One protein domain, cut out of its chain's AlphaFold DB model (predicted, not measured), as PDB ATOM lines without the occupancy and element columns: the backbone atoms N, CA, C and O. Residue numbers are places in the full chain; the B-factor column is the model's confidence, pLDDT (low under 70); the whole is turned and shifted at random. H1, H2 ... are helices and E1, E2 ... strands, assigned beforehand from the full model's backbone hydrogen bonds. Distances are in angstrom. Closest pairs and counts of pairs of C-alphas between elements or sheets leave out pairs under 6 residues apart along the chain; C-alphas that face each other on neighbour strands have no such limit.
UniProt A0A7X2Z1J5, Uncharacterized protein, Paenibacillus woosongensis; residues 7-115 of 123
ATOM      1  N   LYS A   7     150.906 150.366 192.550       96.00
ATOM      2  CA  LYS A   7     151.143 150.019 191.146       96.00
ATOM      3  C   LYS A   7     152.636 150.063 190.884       96.00
ATOM      4  O   LYS A   7     153.273 151.068 191.172       96.00
ATOM      5  N   ILE A   8     153.175 148.986 190.330       96.06
ATOM      6  CA  ILE A   8     154.593 148.862 189.997       96.06
ATOM      7  C   ILE A   8     154.678 148.578 188.506       96.06
ATOM      8  O   ILE A   8     154.057 147.638 188.014       96.06
ATOM      9  N   LYS A   9     155.415 149.413 187.777       96.88
ATOM     10  CA  LYS A   9     155.624 149.251 186.339       96.88
ATOM     11  C   LYS A   9     157.055 149.620 186.003       96.88
ATOM     12  O   LYS A   9     157.467 150.743 186.255       96.88
ATOM     13  N   GLY A  10     157.794 148.706 185.394       96.50
ATOM     14  CA  GLY A  10     159.181 148.960 185.038       96.50
ATOM     15  C   GLY A  10     159.904 147.701 184.604       96.50
ATOM     16  O   GLY A  10     159.279 146.691 184.286       96.50
ATOM     17  N   ILE A  11     161.228 147.785 184.608       97.19
ATOM     18  CA  ILE A  11     162.137 146.705 184.241       97.19
ATOM     19  C   ILE A  11     163.054 146.438 185.430       97.19
ATOM     20  O   ILE A  11     163.756 147.338 185.893       97.19
ATOM     21  N   LEU A  12     163.068 145.192 185.901       96.19
ATOM     22  CA  LEU A  12     164.042 144.706 186.871       96.19
ATOM     23  C   LEU A  12     165.212 144.047 186.130       96.19
ATOM     24  O   LEU A  12     165.073 142.971 185.553       96.19
ATOM     25  N   SER A  13     166.377 144.685 186.158       95.62
ATOM     26  CA  SER A  13     167.615 144.149 185.599       95.62
ATOM     27  C   SER A  13     168.361 143.318 186.642       95.62
ATOM     28  O   SER A  13     168.612 143.785 187.756       95.62
ATOM     29  N   ARG A  14     168.742 142.083 186.284       91.38
ATOM     30  CA  ARG A  14     169.468 141.136 187.155       91.38
ATOM     31  C   ARG A  14     170.764 140.627 186.531       91.38
ATOM     32  O   ARG A  14     170.883 139.452 186.184       91.38
ATOM     33  N   PRO A  15     171.763 141.499 186.382       90.62
ATOM     34  CA  PRO A  15     173.077 141.080 185.921       90.62
ATOM     35  C   PRO A  15     173.749 140.132 186.929       90.62
ATOM     36  O   PRO A  15     173.673 140.317 188.146       90.62
ATOM     37  N   ILE A  16     174.493 139.150 186.414       87.44
ATOM     38  CA  ILE A  16     175.186 138.132 187.223       87.44
ATOM     39  C   ILE A  16     176.201 138.791 188.180       87.44
ATOM     40  O   ILE A  16     176.209 138.509 189.377       87.44
ATOM     41  N   PHE A  17     176.990 139.750 187.679       87.69
ATOM     42  CA  PHE A  17     178.119 140.356 188.408       87.69
ATOM     43  C   PHE A  17     177.872 141.768 188.957       87.69
ATOM     44  O   PHE A  17     178.787 142.375 189.502       87.69
ATOM     45  N   ARG A  18     176.665 142.328 188.813       88.38
ATOM     46  CA  ARG A  18     176.331 143.662 189.352       88.38
ATOM     47  C   ARG A  18     175.115 143.578 190.272       88.38
ATOM     48  O   ARG A  18     174.480 142.527 190.354       88.38
ATOM     49  N   ASN A  19     174.826 144.652 190.996       92.69
ATOM     50  CA  ASN A  19     173.595 144.761 191.776       92.69
ATOM     51  C   ASN A  19     172.380 144.719 190.846       92.69
ATOM     52  O   ASN A  19     172.464 145.169 189.701       92.69
ATOM     53  N   ALA A  20     171.274 144.158 191.334       93.94
ATOM     54  CA  ALA A  20     170.019 144.256 190.606       93.94
ATOM     55  C   ALA A  20     169.529 145.707 190.655       93.94
ATOM     56  O   ALA A  20     169.757 146.405 191.646       93.94
ATOM     57  N   SER A  21     168.862 146.159 189.600       96.31
ATOM     58  CA  SER A  21     168.293 147.502 189.555       96.31
ATOM     59  C   SER A  21     166.904 147.495 188.945       96.31
ATOM     60  O   SER A  21     166.635 146.742 188.010       96.31
ATOM     61  N   PHE A  22     166.021 148.329 189.473       97.56
ATOM     62  CA  PHE A  22     164.697 148.561 188.922       97.56
ATOM     63  C   PHE A  22     164.626 149.968 188.343       97.56
ATOM     64  O   PHE A  22     164.896 150.934 189.052       97.56
ATOM     65  N   SER A  23     164.229 150.059 187.076       98.19
ATOM     66  CA  SER A  23     163.928 151.321 186.403       98.19
ATOM     67  C   SER A  23     162.452 151.356 186.033       98.19
ATOM     68  O   SER A  23     161.944 150.426 185.396       98.19
ATOM     69  N   GLY A  24     161.742 152.396 186.462       97.44
ATOM     70  CA  GLY A  24     160.305 152.513 186.251       97.44
ATOM     71  C   GLY A  24     159.612 153.355 187.311       97.44
ATOM     72  O   GLY A  24     160.164 154.322 187.818       97.44
ATOM     73  N   GLN A  25     158.378 152.986 187.634       97.62
ATOM     74  CA  GLN A  25     157.500 153.716 188.539       97.62
ATOM     75  C   GLN A  25     156.934 152.787 189.611       97.62
ATOM     76  O   GLN A  25     156.508 151.662 189.326       97.62
ATOM     77  N   ILE A  26     156.885 153.301 190.836       97.25
ATOM     78  CA  ILE A  26     156.121 152.741 191.947       97.25
ATOM     79  C   ILE A  26     155.161 153.841 192.391       97.25
ATOM     80  O   ILE A  26     155.583 154.936 192.732       97.25
ATOM     81  N   ILE A  27     153.863 153.570 192.348       96.75
ATOM     82  CA  ILE A  27     152.825 154.548 192.669       96.75
ATOM     83  C   ILE A  27     152.044 154.038 193.864       96.75
ATOM     84  O   ILE A  27     151.515 152.924 193.838       96.75
ATOM     85  N   PHE A  28     151.928 154.882 194.883       94.12
ATOM     86  CA  PHE A  28     151.097 154.629 196.046       94.12
ATOM     87  C   PHE A  28     149.880 155.546 195.978       94.12
ATOM     88  O   PHE A  28     150.016 156.769 195.994       94.12
ATOM     89  N   ASP A  29     148.673 154.976 195.951       91.81
ATOM     90  CA  ASP A  29     147.446 155.755 195.717       91.81
ATOM     91  C   ASP A  29     147.240 156.907 196.720       91.81
ATOM     92  O   ASP A  29     146.656 157.929 196.360       91.81
ATOM     93  N   LYS A  30     147.755 156.757 197.949       90.19
ATOM     94  CA  LYS A  30     147.653 157.738 199.042       90.19
ATOM     95  C   LYS A  30     148.653 158.899 198.961       90.19
ATOM     96  O   LYS A  30     148.509 159.848 199.724       90.19
ATOM     97  N   TYR A  31     149.658 158.830 198.088       91.25
ATOM     98  CA  TYR A  31     150.763 159.790 198.059       91.25
ATOM     99  C   TYR A  31     150.885 160.414 196.665       91.25
ATOM    100  O   TYR A  31     151.466 159.829 195.753       91.25
ATOM    101  N   GLU A  32     150.341 161.624 196.498       92.31
ATOM    102  CA  GLU A  32     150.245 162.306 195.194       92.31
ATOM    103  C   GLU A  32     151.597 162.546 194.512       92.31
ATOM    104  O   GLU A  32     151.703 162.440 193.289       92.31
ATOM    105  N   PHE A  33     152.659 162.815 195.276       93.69
ATOM    106  CA  PHE A  33     153.981 163.024 194.684       93.69
ATOM    107  C   PHE A  33     154.485 161.763 193.961       93.69
ATOM    108  O   PHE A  33     155.102 161.880 192.911       93.69
ATOM    109  N   THR A  34     154.123 160.556 194.419       95.56
ATOM    110  CA  THR A  34     154.513 159.299 193.747       95.56
ATOM    111  C   THR A  34     153.859 159.125 192.372       95.56
ATOM    112  O   THR A  34     154.306 158.306 191.579       95.56
ATOM    113  N   LYS A  35     152.806 159.900 192.070       96.06
ATOM    114  CA  LYS A  35     152.116 159.908 190.768       96.06
ATOM    115  C   LYS A  35     152.723 160.902 189.778       96.06
ATOM    116  O   LYS A  35     152.452 160.797 188.585       96.06
ATOM    117  N   THR A  36     153.457 161.897 190.269       95.62
ATOM    118  CA  THR A  36     153.886 163.066 189.483       95.62
ATOM    119  C   THR A  36     155.397 163.242 189.431       95.62
ATOM    120  O   THR A  36     155.889 163.922 188.536       95.62
ATOM    121  N   TYR A  37     156.127 162.665 190.383       97.00
ATOM    122  CA  TYR A  37     157.580 162.724 190.447       97.00
ATOM    123  C   TYR A  37     158.165 161.479 189.788       97.00
ATOM    124  O   TYR A  37     157.568 160.401 189.825       97.00
ATOM    125  N   ASP A  38     159.366 161.621 189.248       97.94
ATOM    126  CA  ASP A  38     160.113 160.504 188.695       97.94
ATOM    127  C   ASP A  38     160.777 159.719 189.825       97.94
ATOM    128  O   ASP A  38     161.397 160.289 190.723       97.94
ATOM    129  N   LEU A  39     160.647 158.396 189.794       98.19
ATOM    130  CA  LEU A  39     161.375 157.519 190.698       98.19
ATOM    131  C   LEU A  39     162.795 157.342 190.156       98.19
ATOM    132  O   LEU A  39     162.981 156.880 189.032       98.19
ATOM    133  N   ILE A  40     163.793 157.688 190.965       98.00
ATOM    134  CA  ILE A  40     165.186 157.369 190.657       98.00
ATOM    135  C   ILE A  40     165.344 155.848 190.677       98.00
ATOM    136  O   ILE A  40     164.822 155.182 191.574       98.00
ATOM    137  N   ASP A  41     166.084 155.314 189.700       98.19
ATOM    138  CA  ASP A  41     166.369 153.886 189.587       98.19
ATOM    139  C   ASP A  41     166.782 153.286 190.937       98.19
ATOM    140  O   ASP A  41     167.743 153.712 191.587       98.19
ATOM    141  N   ILE A  42     166.049 152.258 191.351       97.38
ATOM    142  CA  ILE A  42     166.276 151.594 192.627       97.38
ATOM    143  C   ILE A  42     167.389 150.577 192.434       97.38
ATOM    144  O   ILE A  42     167.262 149.662 191.621       97.38
ATOM    145  N   VAL A  43     168.458 150.688 193.216       95.94
ATOM    146  CA  VAL A  43     169.546 149.704 193.237       95.94
ATOM    147  C   VAL A  43     169.398 148.808 194.462       95.94
ATOM    148  O   VAL A  43     169.373 149.291 195.591       95.94
ATOM    149  N   PHE A  44     169.336 147.496 194.234       93.50
ATOM    150  CA  PHE A  44     169.275 146.476 195.279       93.50
ATOM    151  C   PHE A  44     170.677 145.939 195.556       93.50
ATOM    152  O   PHE A  44     171.229 145.140 194.788       93.50
ATOM    153  N   TYR A  45     171.277 146.404 196.648       86.19
ATOM    154  CA  TYR A  45     172.654 146.076 197.002       86.19
ATOM    155  C   TYR A  45     172.772 144.655 197.564       86.19
ATOM    156  O   TYR A  45     172.223 144.351 198.618       86.19
ATOM    157  N   LYS A  46     173.556 143.798 196.893       80.31
ATOM    158  CA  LYS A  46     173.748 142.377 197.259       80.31
ATOM    159  C   LYS A  46     174.381 142.144 198.640       80.31
ATOM    160  O   LYS A  46     174.303 141.049 199.175       80.31
ATOM    161  N   HIS A  47     175.061 143.148 199.186       80.94
ATOM    162  CA  HIS A  47     175.749 143.054 200.478       80.94
ATOM    163  C   HIS A  47     174.881 143.508 201.659       80.94
ATOM    164  O   HIS A  47     175.319 143.407 202.801       80.94
ATOM    165  N   ILE A  48     173.673 144.019 201.401       78.19
ATOM    166  CA  ILE A  48     172.720 144.402 202.442       78.19
ATOM    167  C   ILE A  48     171.685 143.285 202.534       78.19
ATOM    168  O   ILE A  48     171.034 142.978 201.539       78.19
ATOM    169  N   ASN A  49     171.561 142.656 203.705       70.06
ATOM    170  CA  ASN A  49     170.542 141.643 203.968       70.06
ATOM    171  C   ASN A  49     169.448 142.246 204.873       70.06
ATOM    172  O   ASN A  49     169.800 142.747 205.940       70.06
ATOM    173  N   PRO A  50     168.162 142.222 204.477       72.12
ATOM    174  CA  PRO A  50     167.645 141.766 203.188       72.12
ATOM    175  C   PRO A  50     168.015 142.759 202.086       72.12
ATOM    176  O   PRO A  50     168.169 143.950 202.356       72.12
ATOM    177  N   HIS A  51     168.142 142.277 200.844       78.44
ATOM    178  CA  HIS A  51     168.448 143.119 199.685       78.44
ATOM    179  C   HIS A  51     167.432 144.265 199.582       78.44
ATOM    180  O   HIS A  51     166.304 144.069 199.124       78.44
ATOM    181  N   MET A  52     167.832 145.454 200.029       89.69
ATOM    182  CA  MET A  52     166.976 146.633 200.081       89.69
ATOM    183  C   MET A  52     167.402 147.655 199.035       89.69
ATOM    184  O   MET A  52     168.582 147.765 198.690       89.69
ATOM    185  N   GLY A  53     166.427 148.417 198.556       93.12
ATOM    186  CA  GLY A  53     166.637 149.562 197.688       93.12
ATOM    187  C   GLY A  53     165.977 150.810 198.261       93.12
ATOM    188  O   GLY A  53     164.906 150.733 198.865       93.12
ATOM    189  N   ALA A  54     166.614 151.964 198.082       93.88
ATOM    190  CA  ALA A  54     166.037 153.246 198.470       93.88
ATOM    191  C   ALA A  54     165.018 153.710 197.421       93.88
ATOM    192  O   ALA A  54     165.281 153.648 196.223       93.88
ATOM    193  N   MET A  55     163.870 154.199 197.878       95.38
ATOM    194  CA  MET A  55     162.875 154.858 197.040       95.38
ATOM    195  C   MET A  55     163.053 156.366 197.161       95.38
ATOM    196  O   MET A  55     162.665 156.963 198.170       95.38
ATOM    197  N   VAL A  56     163.643 156.968 196.135       95.88
ATOM    198  CA  VAL A  56     163.846 158.416 196.052       95.88
ATOM    199  C   VAL A  56     163.101 158.939 194.837       95.88
ATOM    200  O   VAL A  56     163.347 158.495 193.720       95.88
ATOM    201  N   TYR A  57     162.193 159.879 195.065       96.56
ATOM    202  CA  TYR A  57     161.437 160.540 194.009       96.56
ATOM    203  C   TYR A  57     162.033 161.911 193.730       96.56
ATOM    204  O   TYR A  57     162.512 162.580 194.645       96.56
ATOM    205  N   THR A  58     161.987 162.351 192.480       97.31
ATOM    206  CA  THR A  58     162.531 163.638 192.069       97.31
ATOM    207  C   THR A  58     161.614 164.391 191.120       97.31
ATOM    208  O   THR A  58     160.848 163.812 190.353       97.31
ATOM    209  N   THR A  59     161.676 165.714 191.189       97.38
ATOM    210  CA  THR A  59     161.026 166.615 190.239       97.38
ATOM    211  C   THR A  59     161.787 167.938 190.192       97.38
ATOM    212  O   THR A  59     162.699 168.167 190.988       97.38
ATOM    213  N   VAL A  60     161.379 168.839 189.302       96.69
ATOM    214  CA  VAL A  60     161.858 170.223 189.272       96.69
ATOM    215  C   VAL A  60     160.682 171.151 189.551       96.69
ATOM    216  O   VAL A  60     159.684 171.125 188.833       96.69
ATOM    217  N   LYS A  61     160.797 172.004 190.575       94.50
ATOM    218  CA  LYS A  61     159.824 173.075 190.842       94.50
ATOM    219  C   LYS A  61     160.542 174.411 190.854       94.50
ATOM    220  O   LYS A  61     161.542 174.566 191.537       94.50
ATOM    221  N   ASN A  62     160.030 175.373 190.089       94.62
ATOM    222  CA  ASN A  62     160.616 176.714 189.965       94.62
ATOM    223  C   ASN A  62     162.109 176.709 189.569       94.62
ATOM    224  O   ASN A  62     162.859 177.590 189.967       94.62
ATOM    225  N   GLY A  63     162.536 175.713 188.786       94.62
ATOM    226  CA  GLY A  63     163.933 175.552 188.372       94.62
ATOM    227  C   GLY A  63     164.834 174.854 189.396       94.62
ATOM    228  O   GLY A  63     165.992 174.593 189.082       94.62
ATOM    229  N   GLU A  64     164.321 174.495 190.576       95.81
ATOM    230  CA  GLU A  64     165.083 173.811 191.620       95.81
ATOM    231  C   GLU A  64     164.761 172.307 191.661       95.81
ATOM    232  O   GLU A  64     163.584 171.926 191.594       95.81
ATOM    233  N   PRO A  65     165.781 171.434 191.776       95.12
ATOM    234  CA  PRO A  65     165.567 170.006 191.938       95.12
ATOM    235  C   PRO A  65     165.048 169.705 193.346       95.12
ATOM    236  O   PRO A  65     165.638 170.106 194.347       95.12
ATOM    237  N   ILE A  66     163.965 168.939 193.417       94.62
ATOM    238  CA  ILE A  66     163.430 168.394 194.663       94.62
ATOM    239  C   ILE A  66     163.740 166.902 194.700       94.62
ATOM    240  O   ILE A  66     163.559 166.199 193.702       94.62
ATOM    241  N   LEU A  67     164.191 166.428 195.859       93.56
ATOM    242  CA  LEU A  67     164.406 165.018 196.160       93.56
ATOM    243  C   LEU A  67     163.583 164.638 197.388       93.56
ATOM    244  O   LEU A  67     163.754 165.220 198.455       93.56
ATOM    245  N   GLU A  68     162.725 163.638 197.236       92.19
ATOM    246  CA  GLU A  68     161.897 163.086 198.304       92.19
ATOM    247  C   GLU A  68     162.348 161.651 198.584       92.19
ATOM    248  O   GLU A  68     162.036 160.722 197.831       92.19
ATOM    249  N   LEU A  69     163.101 161.459 199.670       92.12
ATOM    250  CA  LEU A  69     163.400 160.125 200.188       92.12
ATOM    251  C   LEU A  69     162.145 159.578 200.867       92.12
ATOM    252  O   LEU A  69     161.811 159.984 201.978       92.12
ATOM    253  N   PHE A  70     161.469 158.639 200.212       92.38
ATOM    254  CA  PHE A  70     160.194 158.121 200.700       92.38
ATOM    255  C   PHE A  70     160.336 156.880 201.585       92.38
ATOM    256  O   PHE A  70     159.461 156.586 202.397       92.38
ATOM    257  N   GLY A  71     161.437 156.142 201.446       92.69
ATOM    258  CA  GLY A  71     161.711 154.979 202.282       92.69
ATOM    259  C   GLY A  71     162.492 153.897 201.556       92.69
ATOM    260  O   GLY A  71     163.247 154.174 200.625       92.69
ATOM    261  N   THR A  72     162.297 152.654 201.981       92.75
ATOM    262  CA  THR A  72     162.984 151.482 201.425       92.75
ATOM    263  C   THR A  72     161.997 150.459 200.890       92.75
ATOM    264  O   THR A  72     160.936 150.245 201.482       92.75
ATOM    265  N   VAL A  73     162.384 149.777 199.818       94.56
ATOM    266  CA  VAL A  73     161.680 148.621 199.265       94.56
ATOM    267  C   VAL A  73     162.543 147.368 199.380       94.56
ATOM    268  O   VAL A  73     163.753 147.399 199.152       94.56
ATOM    269  N   TYR A  74     161.887 146.261 199.701       93.56
ATOM    270  CA  TYR A  74     162.435 144.914 199.724       93.56
ATOM    271  C   TYR A  74     161.640 144.075 198.732       93.56
ATOM    272  O   TYR A  74     160.412 144.186 198.679       93.56
ATOM    273  N   ILE A  75     162.326 143.247 197.947       92.81
ATOM    274  CA  ILE A  75     161.689 142.418 196.920       92.81
ATOM    275  C   ILE A  75     162.131 140.963 197.035       92.81
ATOM    276  O   ILE A  75     163.283 140.669 197.357       92.81
ATOM    277  N   SER A  76     161.214 140.051 196.732       89.69
ATOM    278  CA  SER A  76     161.500 138.643 196.475       89.69
ATOM    279  C   SER A  76     161.004 138.288 195.083       89.69
ATOM    280  O   SER A  76     159.925 138.740 194.686       89.69
ATOM    281  N   GLY A  77     161.804 137.513 194.346       86.31
ATOM    282  CA  GLY A  77     161.522 137.222 192.943       86.31
ATOM    283  C   GLY A  77     161.254 138.505 192.153       86.31
ATOM    284  O   GLY A  77     161.760 139.579 192.500       86.31
ATOM    285  N   ASP A  78     160.496 138.421 191.067       88.12
ATOM    286  CA  ASP A  78     160.262 139.544 190.142       88.12
ATOM    287  C   ASP A  78     159.155 140.477 190.650       88.12
ATOM    288  O   ASP A  78     158.175 140.735 189.964       88.12
ATOM    289  N   PHE A  79     159.330 140.988 191.877       89.94
ATOM    290  CA  PHE A  79     158.283 141.661 192.658       89.94
ATOM    291  C   PHE A  79     157.102 140.736 193.015       89.94
ATOM    292  O   PHE A  79     156.023 141.223 193.349       89.94
ATOM    293  N   ASP A  80     157.316 139.414 193.028       91.50
ATOM    294  CA  ASP A  80     156.309 138.423 193.445       91.50
ATOM    295  C   ASP A  80     155.807 138.705 194.865       91.50
ATOM    296  O   ASP A  80     154.629 138.534 195.183       91.50
ATOM    297  N   LYS A  81     156.728 139.153 195.728       93.31
ATOM    298  CA  LYS A  81     156.435 139.679 197.058       93.31
ATOM    299  C   LYS A  81     157.278 140.909 197.317       93.31
ATOM    300  O   LYS A  81     158.468 140.936 196.989       93.31
ATOM    301  N   VAL A  82     156.674 141.892 197.966       93.94
ATOM    302  CA  VAL A  82     157.337 143.139 198.325       93.94
ATOM    303  C   VAL A  82     157.001 143.568 199.736       93.94
ATOM    304  O   VAL A  82     155.886 143.351 200.216       93.94
ATOM    305  N   ALA A  83     157.961 144.232 200.367       94.06
ATOM    306  CA  ALA A  83     157.739 145.009 201.570       94.06
ATOM    307  C   ALA A  83     158.262 146.433 201.373       94.06
ATOM    308  O   ALA A  83     159.287 146.659 200.735       94.06
ATOM    309  N   PHE A  84     157.551 147.391 201.947       93.38
ATOM    310  CA  PHE A  84     157.900 148.798 201.958       93.38
ATOM    311  C   PHE A  84     157.965 149.274 203.399       93.38
ATOM    312  O   PHE A  84     157.038 149.024 204.173       93.38
ATOM    313  N   SER A  85     159.025 150.000 203.723       92.31
ATOM    314  CA  SER A  85     159.130 150.782 204.951       92.31
ATOM    315  C   SER A  85     159.143 152.244 204.537       92.31
ATOM    316  O   SER A  85     160.124 152.702 203.953       92.31
ATOM    317  N   LEU A  86     158.034 152.942 204.769       91.19
ATOM    318  CA  LEU A  86     157.817 154.319 204.345       91.19
ATOM    319  C   LEU A  86     158.118 155.283 205.492       91.19
ATOM    320  O   LEU A  86     157.650 155.084 206.614       91.19
ATOM    321  N   SER A  87     158.857 156.341 205.179       85.81
ATOM    322  CA  SER A  87     159.112 157.471 206.068       85.81
ATOM    323  C   SER A  87     158.235 158.634 205.622       85.81
ATOM    324  O   SER A  87     158.547 159.339 204.669       85.81
ATOM    325  N   GLU A  88     157.122 158.852 206.320       72.06
ATOM    326  CA  GLU A  88     156.193 159.948 206.002       72.06
ATOM    327  C   GLU A  88     156.758 161.338 206.333       72.06
ATOM    328  O   GLU A  88     156.173 162.356 205.962       72.06
ATOM    329  N   LYS A  89     157.896 161.394 207.035       67.56
ATOM    330  CA  LYS A  89     158.634 162.618 207.347       67.56
ATOM    331  C   LYS A  89     160.132 162.385 207.213       67.56
ATOM    332  O   LYS A  89     160.656 161.360 207.652       67.56
ATOM    333  N   HIS A  90     160.826 163.370 206.653       57.84
ATOM    334  CA  HIS A  90     162.274 163.321 206.511       57.84
ATOM    335  C   HIS A  90     162.953 163.281 207.892       57.84
ATOM    336  O   HIS A  90     162.585 164.037 208.790       57.84
ATOM    337  N   GLY A  91     163.913 162.370 208.077       55.03
ATOM    338  CA  GLY A  91     164.624 162.185 209.348       55.03
ATOM    339  C   GLY A  91     163.843 161.433 210.433       55.03
ATOM    340  O   GLY A  91     164.334 161.328 211.553       55.03
ATOM    341  N   VAL A  92     162.652 160.907 210.126       61.72
ATOM    342  CA  VAL A  92     161.862 160.081 211.047       61.72
ATOM    343  C   VAL A  92     161.967 158.616 210.636       61.72
ATOM    344  O   VAL A  92     161.928 158.288 209.444       61.72
ATOM    345  N   GLU A  93     162.104 157.735 211.629       63.69
ATOM    346  CA  GLU A  93     162.071 156.294 211.397       63.69
ATOM    347  C   GLU A  93     160.806 155.893 210.622       63.69
ATOM    348  O   GLU A  93     159.740 156.478 210.845       63.69
ATOM    349  N   PRO A  94     160.897 154.906 209.711       72.38
ATOM    350  CA  PRO A  94     159.743 154.452 208.953       72.38
ATOM    351  C   PRO A  94     158.589 154.042 209.874       72.38
ATOM    352  O   PRO A  94     158.672 153.047 210.597       72.38
ATOM    353  N   ASN A  95     157.495 154.799 209.836       79.56
ATOM    354  CA  ASN A  95     156.315 154.582 210.674       79.56
ATOM    355  C   ASN A  95     155.249 153.729 209.973       79.56
ATOM    356  O   ASN A  95     154.365 153.183 210.634       79.56
ATOM    357  N   THR A  96     155.345 153.586 208.649       87.56
ATOM    358  CA  THR A  96     154.373 152.855 207.836       87.56
ATOM    359  C   THR A  96     155.050 151.678 207.140       87.56
ATOM    360  O   THR A  96     155.950 151.852 206.320       87.56
ATOM    361  N   LYS A  97     154.594 150.456 207.446       89.94
ATOM    362  CA  LYS A  97     155.033 149.222 206.781       89.94
ATOM    363  C   LYS A  97     153.919 148.676 205.900       89.94
ATOM    364  O   LYS A  97     152.791 148.517 206.362       89.94
ATOM    365  N   ILE A  98     154.233 148.365 204.647       91.38
ATOM    366  CA  ILE A  98     153.282 147.777 203.698       91.38
ATOM    367  C   ILE A  98     153.892 146.513 203.114       91.38
ATOM    368  O   ILE A  98     155.030 146.543 202.670       91.38
ATOM    369  N   SER A  99     153.132 145.421 203.088       93.56
ATOM    370  CA  SER A  99     153.521 144.187 202.401       93.56
ATOM    371  C   SER A  99     152.477 143.839 201.351       93.56
ATOM    372  O   SER A  99     151.284 144.029 201.588       93.56
ATOM    373  N   ALA A 100     152.921 143.364 200.191       93.25
ATOM    374  CA  ALA A 100     152.043 143.032 199.076       93.25
ATOM    375  C   ALA A 100     152.577 141.831 198.265       93.25
ATOM    376  O   ALA A 100     153.788 141.590 198.274       93.25
ATOM    377  N   PRO A 101     151.699 141.106 197.546       93.88
ATOM    378  CA  PRO A 101     150.236 141.213 197.598       93.88
ATOM    379  C   PRO A 101     149.680 140.612 198.899       93.88
ATOM    380  O   PRO A 101     150.086 139.531 199.298       93.88
ATOM    381  N   ALA A 102     148.756 141.304 199.567       93.06
ATOM    382  CA  ALA A 102     148.129 140.820 200.796       93.06
ATOM    383  C   ALA A 102     146.641 141.175 200.796       93.06
ATOM    384  O   ALA A 102     146.275 142.321 200.514       93.06
ATOM    385  N   GLU A 103     145.780 140.207 201.107       90.56
ATOM    386  CA  GLU A 103     144.334 140.432 201.194       90.56
ATOM    387  C   GLU A 103     143.899 140.751 202.623       90.56
ATOM    388  O   GLU A 103     142.931 141.483 202.844       90.56
ATOM    389  N   ASN A 104     144.654 140.243 203.594       90.81
ATOM    390  CA  ASN A 104     144.404 140.408 205.015       90.81
ATOM    391  C   ASN A 104     145.712 140.662 205.795       90.81
ATOM    392  O   ASN A 104     146.803 140.769 205.232       90.81
ATOM    393  N   TYR A 105     145.582 140.814 207.114       89.31
ATOM    394  CA  TYR A 105     146.718 141.064 208.001       89.31
ATOM    395  C   TYR A 105     147.720 139.915 208.041       89.31
ATOM    396  O   TYR A 105     148.924 140.158 208.016       89.31
ATOM    397  N   ASP A 106     147.230 138.682 208.119       92.06
ATOM    398  CA  ASP A 106     148.066 137.502 208.293       92.06
ATOM    399  C   ASP A 106     148.895 137.232 207.033       92.06
ATOM    400  O   ASP A 106     150.072 136.877 207.137       92.06
ATOM    401  N   ASP A 107     148.341 137.515 205.850       92.88
ATOM    402  CA  ASP A 107     149.087 137.522 204.588       92.88
ATOM    403  C   ASP A 107     150.216 138.557 204.633       92.88
ATOM    404  O   ASP A 107     151.377 138.245 204.356       92.88
ATOM    405  N   ALA A 108     149.892 139.794 205.028       91.44
ATOM    406  CA  ALA A 108     150.862 140.880 205.110       91.44
ATOM    407  C   ALA A 108     151.975 140.568 206.123       91.44
ATOM    408  O   ALA A 108     153.147 140.835 205.856       91.44
ATOM    409  N   LEU A 109     151.627 139.968 207.263       91.56
ATOM    410  CA  LEU A 109     152.572 139.541 208.290       91.56
ATOM    411  C   LEU A 109     153.445 138.373 207.813       91.56
ATOM    412  O   LEU A 109     154.630 138.312 208.126       91.56
ATOM    413  N   SER A 110     152.883 137.443 207.047       92.50
ATOM    414  CA  SER A 110     153.634 136.315 206.489       92.50
ATOM    415  C   SER A 110     154.638 136.772 205.433       92.50
ATOM    416  O   SER A 110     155.749 136.250 205.371       92.50
ATOM    417  N   ILE A 111     154.280 137.776 204.628       92.19
ATOM    418  CA  ILE A 111     155.186 138.378 203.645       92.19
ATOM    419  C   ILE A 111     156.274 139.198 204.333       92.19
ATOM    420  O   ILE A 111     157.441 139.053 203.978       92.19
ATOM    421  N   SER A 112     155.928 140.017 205.329       89.88
ATOM    422  CA  SER A 112     156.918 140.847 206.026       89.88
ATOM    423  C   SER A 112     158.011 140.009 206.687       89.88
ATOM    424  O   SER A 112     159.177 140.395 206.646       89.88
ATOM    425  N   LYS A 113     157.661 138.817 207.190       90.06
ATOM    426  CA  LYS A 113     158.606 137.868 207.791       90.06
ATOM    427  C   LYS A 113     159.725 137.420 206.850       90.06
ATOM    428  O   LYS A 113     160.817 137.139 207.327       90.06
ATOM    429  N   ILE A 114     159.484 137.407 205.536       88.62
ATOM    430  CA  ILE A 114     160.496 137.073 204.514       88.62
ATOM    431  C   ILE A 114     161.643 138.093 204.523       88.62
ATOM    432  O   ILE A 114     162.768 137.768 204.152       88.62
ATOM    433  N   PHE A 115     161.350 139.325 204.941       86.31
ATOM    434  CA  PHE A 115     162.260 140.466 204.901       86.31
ATOM    435  C   PHE A 115     162.708 140.930 206.292       86.31
ATOM    436  O   PHE A 115     163.347 141.970 206.412       86.31
TER     437      PHE A 115
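Overview. This is residues 7 to 115 of the 123 residues of an uncharacterized protein of Paenibacillus woosongensis (UniProt A0A7X2Z1J5). A twisted, curled sheet of four strands, E4 to E7, is crossed over one face by a smaller sheet of three, E1 to E3, whose strand E3 comes beside E4; the two sheets are only loosely and partly face to face. The long hairpin of E4 and E5 reaches to one end of the longest axis, the short helix H1 lies on the same side as the small sheet, and H2 packs on the opposite face over E7. The printed part has 109 residues, in the order E1 E2 H1 E3 E4 E5 E6 E7 H2, and is mostly strand; both sheets, E4 E5 E6 E7 and E1 E2 E3, are antiparallel. It is compact, with a radius of gyration of the C-alphas of 14.2 A and spans of 44 by 36 by 25 A.

Arrangement. Begin with E4, residues 52 to 61, E5, residues 64 to 76, E6, residues 81 to 86, and E7, residues 96 to 100: they form a meander, each strand the antiparallel neighbour of the one before. Look for N 57 and O 68 at 2.9 A in the hairpin E4 and E5, N 74 and O 83 at 2.8 A between E5 and E6, and N 84 and O 98 at 2.8 A between E6 and E7. E5 bends by 53 degrees at residue 71. H2, residues 105 to 113, is on this sheet at a height of 7.3 A and runs across the strands, at 86 degrees to E7 on the local plane; its closest C-alphas to E7 are those of Ala 108 and Ser 99, 5.0 A apart. H1, residues 33 to 36, is on the opposite face. E3, residues 42 to 44, touches E4, the closest C-alphas being Phe 44 and Gly 53, 4.7 A apart. E3 pairs with E2, residues 20 to 28, through N 22 and O 42 at 2.8 A, and E2 forms a hairpin with E1, residues 7 to 13, through N 11 and O 23 at 2.8 A. E1 is apart from E4, E5, E6 and E7. In H2 every O i to N i+4 pair is within hydrogen-bond range; H1 is too short for such a pair.

Along the chain. Find C-alpha 64 at (165.083, 173.811, 191.620); from there E5 runs 35.7 A to C-alpha 76. E4 spans 28.9 A, E6 16.4 A and E7 13.4 A. E1 starts at C-alpha 7, (151.143, 150.019, 191.146), and spans 18.3 A; E2 spans 22.3 A and bends by 71 degrees at residue 24. E3 measures 6.5 A, H1 5.2 A, and H2 12.3 A, ending at C-alpha 113, (158.606, 137.868, 207.791).

Size, cuts and confidence. The two C-alphas farthest apart are those of Gly 63 and Asp 106, at 45.8 A. The printed part has no cut, and no link is long. The mean pLDDT of the printed part is 90.4; look at residues 89 to 93, in the link from E6 to E7, for the values under 70.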